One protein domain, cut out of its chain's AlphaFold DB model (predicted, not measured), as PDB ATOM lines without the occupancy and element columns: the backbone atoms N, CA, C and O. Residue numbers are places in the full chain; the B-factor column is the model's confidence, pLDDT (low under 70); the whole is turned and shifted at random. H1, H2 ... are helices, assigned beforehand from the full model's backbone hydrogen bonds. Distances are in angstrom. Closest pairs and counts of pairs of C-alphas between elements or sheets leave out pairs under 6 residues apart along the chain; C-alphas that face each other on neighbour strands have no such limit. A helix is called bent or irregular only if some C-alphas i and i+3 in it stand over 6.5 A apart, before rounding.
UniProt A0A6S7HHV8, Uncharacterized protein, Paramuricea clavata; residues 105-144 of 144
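Overview. This is residues 105 to 144 of the 144 residues of an uncharacterized protein of Paramuricea clavata (UniProt A0A6S7HHV8). Three short helices, H3, H1 and H2, are set at steep angles to one another with their centres in a triangle; H3 packs on H1, and H2 is near both. A long loop, residues 114 to 125, leads from H1 to H2, and its residues 119 to 124 stick out from the helices. The printed part has 40 residues with three named helices, in the order H1, H2, H3 along the chain, and no named strand; the class is all helix. It is compact, with a radius of gyration of the C-alphas of 9.8 A, and the C-alphas span 26 by 19 by 16 A along the three main axes.

Arrangement. H3, residues 133 to 143, is the longest helix, and it touches H1, residues 105 to 113. Their closest C-alphas are those of Gln 108 and Leu 137, 6.8 A apart. Their lines stand at a steep tilt of 68 degrees, only just short of about perpendicular, and they run opposite ways. H2, residues 126 to 131, is close to H3 but not clearly touching it, and the closest C-alphas, those of Leu 129 and Leu 136, are 7.2 A apart. H2 and H3 run opposite ways at a steep tilt of 53 degrees. H2 is also close to H1 but not clearly touching it, with the C-alphas of Met 112 and Lys 130 the closest, at 6.4 A. H1 and H2 run opposite ways at a steep tilt of 59 degrees. In H1 and H2 every O i to N i+4 pair is within hydrogen-bond range; in H3 4 of 7 are.

Along the chain. H3 runs 14.8 A from C-alpha 133 at (21.464, -3.469, -14.262) to C-alpha 143 at (33.782, -9.027, -8.301). It is irregular: C-alphas 135 and 138 are 7.1 A apart, where about 5 A is the distance in a regular helix. H1, residues 105 to 113, begins with C-alpha 105 at (18.794, -6.657, -4.180) and is 12.0 A long. H2, residues 126 to 131, measures 8.6 A from first to last C-alpha.

Size, cuts and confidence. The two C-alphas farthest apart are those of Ser 105 and Gln 120, at 27.7 A, and the second of these lies in the stretch 119 to 124, which stands free. The link from H1 to H2 is long, with 12 residues, and the link from H2 to H3 is tight, with 1 residue. The printed part has no cut and ends at residue 144, the chain's last residue. The mean pLDDT of the printed part is 88.0, and residues 142 to 144 are under 70.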
ATOM      1  N   SER A 105      19.596  -7.849  -4.458       91.81
ATOM      2  CA  SER A 105      18.794  -6.657  -4.180       91.81
ATOM      3  C   SER A 105      19.622  -5.565  -3.512       91.81
ATOM      4  O   SER A 105      19.554  -4.413  -3.918       91.81
ATOM      5  N   THR A 106      20.481  -5.925  -2.553       91.94
ATOM      6  CA  THR A 106      21.335  -4.946  -1.868       91.94
ATOM      7  C   THR A 106      22.308  -4.275  -2.837       91.94
ATOM      8  O   THR A 106      22.460  -3.056  -2.807       91.94
ATOM      9  N   VAL A 107      22.952  -5.043  -3.723       92.12
ATOM     10  CA  VAL A 107      23.867  -4.476  -4.727       92.12
ATOM     11  C   VAL A 107      23.116  -3.599  -5.726       92.12
ATOM     12  O   VAL A 107      23.579  -2.504  -6.051       92.12
ATOM     13  N   GLN A 108      21.937  -4.036  -6.170       93.69
ATOM     14  CA  GLN A 108      21.085  -3.266  -7.070       93.69
ATOM     15  C   GLN A 108      20.680  -1.927  -6.446       93.69
ATOM     16  O   GLN A 108      20.850  -0.887  -7.083       93.69
ATOM     17  N   ASP A 109      20.221  -1.933  -5.196       94.69
ATOM     18  CA  ASP A 109      19.811  -0.727  -4.474       94.69
ATOM     19  C   ASP A 109      20.972   0.263  -4.335       94.69
ATOM     20  O   ASP A 109      20.825   1.451  -4.639       94.69
ATOM     21  N   ILE A 110      22.159  -0.224  -3.956       92.88
ATOM     22  CA  ILE A 110      23.371   0.599  -3.849       92.88
ATOM     23  C   ILE A 110      23.695   1.256  -5.194       92.88
ATOM     24  O   ILE A 110      23.936   2.469  -5.253       92.88
ATOM     25  N   ILE A 111      23.680   0.487  -6.286       92.81
ATOM     26  CA  ILE A 111      23.976   1.008  -7.624       92.81
ATOM     27  C   ILE A 111      22.921   2.037  -8.041       92.81
ATOM     28  O   ILE A 111      23.271   3.116  -8.528       92.81
ATOM     29  N   MET A 112      21.637   1.757  -7.817       94.00
ATOM     30  CA  MET A 112      20.542   2.637  -8.223       94.00
ATOM     31  C   MET A 112      20.513   3.954  -7.442       94.00
ATOM     32  O   MET A 112      20.293   5.003  -8.056       94.00
ATOM     33  N   VAL A 113      20.817   3.943  -6.141       95.31
ATOM     34  CA  VAL A 113      20.868   5.153  -5.295       95.31
ATOM     35  C   VAL A 113      22.141   5.979  -5.532       95.31
ATOM     36  O   VAL A 113      22.137   7.200  -5.361       95.31
ATOM     37  N   SER A 114      23.230   5.350  -5.981       92.38
ATOM     38  CA  SER A 114      24.506   6.033  -6.231       92.38
ATOM     39  C   SER A 114      24.386   7.148  -7.276       92.38
ATOM     40  O   SER A 114      23.702   7.011  -8.289       92.38
ATOM     41  N   LYS A 115      25.079   8.276  -7.079       92.75
ATOM     42  CA  LYS A 115      25.096   9.359  -8.080       92.75
ATOM     43  C   LYS A 115      25.726   8.843  -9.387       92.75
ATOM     44  O   LYS A 115      26.722   8.128  -9.312       92.75
ATOM     45  N   PRO A 116      25.213   9.219 -10.575       88.56
ATOM     46  CA  PRO A 116      25.778   8.796 -11.855       88.56
ATOM     47  C   PRO A 116      27.079   9.565 -12.124       88.56
ATOM     48  O   PRO A 116      27.099  10.572 -12.830       88.56
ATOM     49  N   LYS A 117      28.158   9.142 -11.468       89.44
ATOM     50  CA  LYS A 117      29.493   9.724 -11.577       89.44
ATOM     51  C   LYS A 117      30.392   8.718 -12.258       89.44
ATOM     52  O   LYS A 117      30.481   7.595 -11.787       89.44
ATOM     53  N   SER A 118      31.067   9.146 -13.316       91.56
ATOM     54  CA  SER A 118      32.059   8.311 -13.981       91.56
ATOM     55  C   SER A 118      33.321   9.096 -14.293       91.56
ATOM     56  O   SER A 118      33.267  10.317 -14.464       91.56
ATOM     57  N   CYS A 119      34.444   8.394 -14.364       91.25
ATOM     58  CA  CYS A 119      35.739   8.910 -14.774       91.25
ATOM     59  C   CYS A 119      36.261   8.168 -16.015       91.25
ATOM     60  O   CYS A 119      35.700   7.163 -16.440       91.25
ATOM     61  N   GLN A 120      37.346   8.670 -16.610       91.75
ATOM     62  CA  GLN A 120      37.933   8.083 -17.825       91.75
ATOM     63  C   GLN A 120      38.521   6.678 -17.618       91.75
ATOM     64  O   GLN A 120      38.756   5.980 -18.597       91.75
ATOM     65  N   LEU A 121      38.772   6.278 -16.369       94.06
ATOM     66  CA  LEU A 121      39.293   4.954 -16.023       94.06
ATOM     67  C   LEU A 121      38.183   3.940 -15.725       94.06
ATOM     68  O   LEU A 121      38.485   2.764 -15.520       94.06
ATOM     69  N   ASP A 122      36.917   4.367 -15.687       88.31
ATOM     70  CA  ASP A 122      35.824   3.445 -15.412       88.31
ATOM     71  C   ASP A 122      35.594   2.524 -16.616       88.31
ATOM     72  O   ASP A 122      35.522   2.994 -17.754       88.31
ATOM     73  N   PRO A 123      35.404   1.214 -16.387       87.56
ATOM     74  CA  PRO A 123      35.183   0.258 -17.467       87.56
ATOM     75  C   PRO A 123      33.840   0.474 -18.176       87.56
ATOM     76  O   PRO A 123      33.666   0.071 -19.325       87.56
ATOM     77  N   ILE A 124      32.875   1.096 -17.493       90.06
ATOM     78  CA  ILE A 124      31.555   1.411 -18.027       90.06
ATOM     79  C   ILE A 124      31.025   2.699 -17.384       90.06
ATOM     80  O   ILE A 124      31.117   2.862 -16.165       90.06
ATOM     81  N   PRO A 125      30.421   3.615 -18.161       92.50
ATOM     82  CA  PRO A 125      29.720   4.751 -17.587       92.50
ATOM     83  C   PRO A 125      28.578   4.303 -16.668       92.50
ATOM     84  O   PRO A 125      27.778   3.433 -17.014       92.50
ATOM     85  N   THR A 126      28.430   4.952 -15.517       92.88
ATOM     86  CA  THR A 126      27.438   4.596 -14.493       92.88
ATOM     87  C   THR A 126      26.007   4.698 -15.005       92.88
ATOM     88  O   THR A 126      25.149   3.933 -14.579       92.88
ATOM     89  N   TRP A 127      25.729   5.623 -15.930       92.69
ATOM     90  CA  TRP A 127      24.405   5.712 -16.550       92.69
ATOM     91  C   TRP A 127      24.064   4.425 -17.313       92.69
ATOM     92  O   TRP A 127      22.942   3.940 -17.212       92.69
ATOM     93  N   LEU A 128      25.039   3.839 -18.013       92.88
ATOM     94  CA  LEU A 128      24.853   2.621 -18.793       92.88
ATOM     95  C   LEU A 128      24.786   1.392 -17.883       92.88
ATOM     96  O   LEU A 128      23.948   0.522 -18.099       92.88
ATOM     97  N   LEU A 129      25.596   1.360 -16.819       93.00
ATOM     98  CA  LEU A 129      25.505   0.337 -15.776       93.00
ATOM     99  C   LEU A 129      24.092   0.261 -15.177       93.00
ATOM    100  O   LEU A 129      23.552  -0.830 -15.034       93.00
ATOM    101  N   LYS A 130      23.482   1.412 -14.862       94.06
ATOM    102  CA  LYS A 130      22.113   1.471 -14.328       94.06
ATOM    103  C   LYS A 130      21.066   1.007 -15.338       94.06
ATOM    104  O   LYS A 130      20.163   0.269 -14.965       94.06
ATOM    105  N   SER A 131      21.192   1.412 -16.601       93.88
ATOM    106  CA  SER A 131      20.261   0.996 -17.660       93.88
ATOM    107  C   SER A 131      20.318  -0.505 -17.950       93.88
ATOM    108  O   SER A 131      19.318  -1.082 -18.361       93.88
ATOM    109  N   CYS A 132      21.475  -1.134 -17.738       93.25
ATOM    110  CA  CYS A 132      21.702  -2.556 -17.992       93.25
ATOM    111  C   CYS A 132      21.772  -3.387 -16.701       93.25
ATOM    112  O   CYS A 132      22.320  -4.492 -16.716       93.25
ATOM    113  N   ILE A 133      21.259  -2.864 -15.581       91.81
ATOM    114  CA  ILE A 133      21.464  -3.469 -14.262       91.81
ATOM    115  C   ILE A 133      20.959  -4.911 -14.212       91.81
ATOM    116  O   ILE A 133      21.678  -5.769 -13.725       91.81
ATOM    117  N   ASP A 134      19.813  -5.209 -14.824       89.50
ATOM    118  CA  ASP A 134      19.191  -6.540 -14.783       89.50
ATOM    119  C   ASP A 134      20.063  -7.636 -15.420       89.50
ATOM    120  O   ASP A 134      19.980  -8.804 -15.050       89.50
ATOM    121  N   VAL A 135      20.938  -7.259 -16.358       89.75
ATOM    122  CA  VAL A 135      21.870  -8.173 -17.040       89.75
ATOM    123  C   VAL A 135      23.237  -8.189 -16.350       89.75
ATOM    124  O   VAL A 135      23.915  -9.217 -16.300       89.75
ATOM    125  N   LEU A 136      23.669  -7.045 -15.814       88.38
ATOM    126  CA  LEU A 136      25.009  -6.870 -15.255       88.38
ATOM    127  C   LEU A 136      25.102  -7.218 -13.765       88.38
ATOM    128  O   LEU A 136      26.203  -7.487 -13.288       88.38
ATOM    129  N   LEU A 137      23.979  -7.268 -13.042       86.69
ATOM    130  CA  LEU A 137      23.936  -7.445 -11.588       86.69
ATOM    131  C   LEU A 137      24.678  -8.702 -11.122       86.69
ATOM    132  O   LEU A 137      25.482  -8.630 -10.194       86.69
ATOM    133  N   CYS A 138      24.479  -9.829 -11.814       82.12
ATOM    134  CA  CYS A 138      25.181 -11.073 -11.506       82.12
ATOM    135  C   CYS A 138      26.702 -10.896 -11.588       82.12
ATOM    136  O   CYS A 138      27.407 -11.320 -10.682       82.12
ATOM    137  N   ASN A 139      27.211 -10.224 -12.625       76.38
ATOM    138  CA  ASN A 139      28.648 -10.028 -12.833       76.38
ATOM    139  C   ASN A 139      29.273  -9.119 -11.765       76.38
ATOM    140  O   ASN A 139      30.389  -9.379 -11.325       76.38
ATOM    141  N   VAL A 140      28.549  -8.091 -11.312       76.06
ATOM    142  CA  VAL A 140      29.040  -7.168 -10.273       76.06
ATOM    143  C   VAL A 140      29.212  -7.878  -8.927       76.06
ATOM    144  O   VAL A 140      30.176  -7.615  -8.215       76.06
ATOM    145  N   ILE A 141      28.330  -8.824  -8.595       74.88
ATOM    146  CA  ILE A 141      28.387  -9.581  -7.333       74.88
ATOM    147  C   ILE A 141      29.560 -10.562  -7.288       74.88
ATOM    148  O   ILE A 141      30.004 -10.908  -6.205       74.88
ATOM    149  N   TYR A 142      30.064 -11.038  -8.430       66.19
ATOM    150  CA  TYR A 142      31.231 -11.931  -8.445       66.19
ATOM    151  C   TYR A 142      32.567 -11.195  -8.279       66.19
ATOM    152  O   TYR A 142      33.579 -11.841  -8.020       66.19
ATOM    153  N   VAL A 143      32.583  -9.870  -8.454       61.16
ATOM    154  CA  VAL A 143      33.782  -9.027  -8.301       61.16
ATOM    155  C   VAL A 143      33.908  -8.466  -6.876       61.16
ATOM    156  O   VAL A 143      35.002  -8.062  -6.481       61.16
ATOM    157  N   LEU A 144      32.808  -8.452  -6.115       53.94
ATOM    158  CA  LEU A 144      32.714  -8.006  -4.719       53.94
ATOM    159  C   LEU A 144      32.795  -9.188  -3.747       53.94
ATOM    160  O   LEU A 144      33.453  -9.016  -2.700       53.94
TER     161      LEU A 144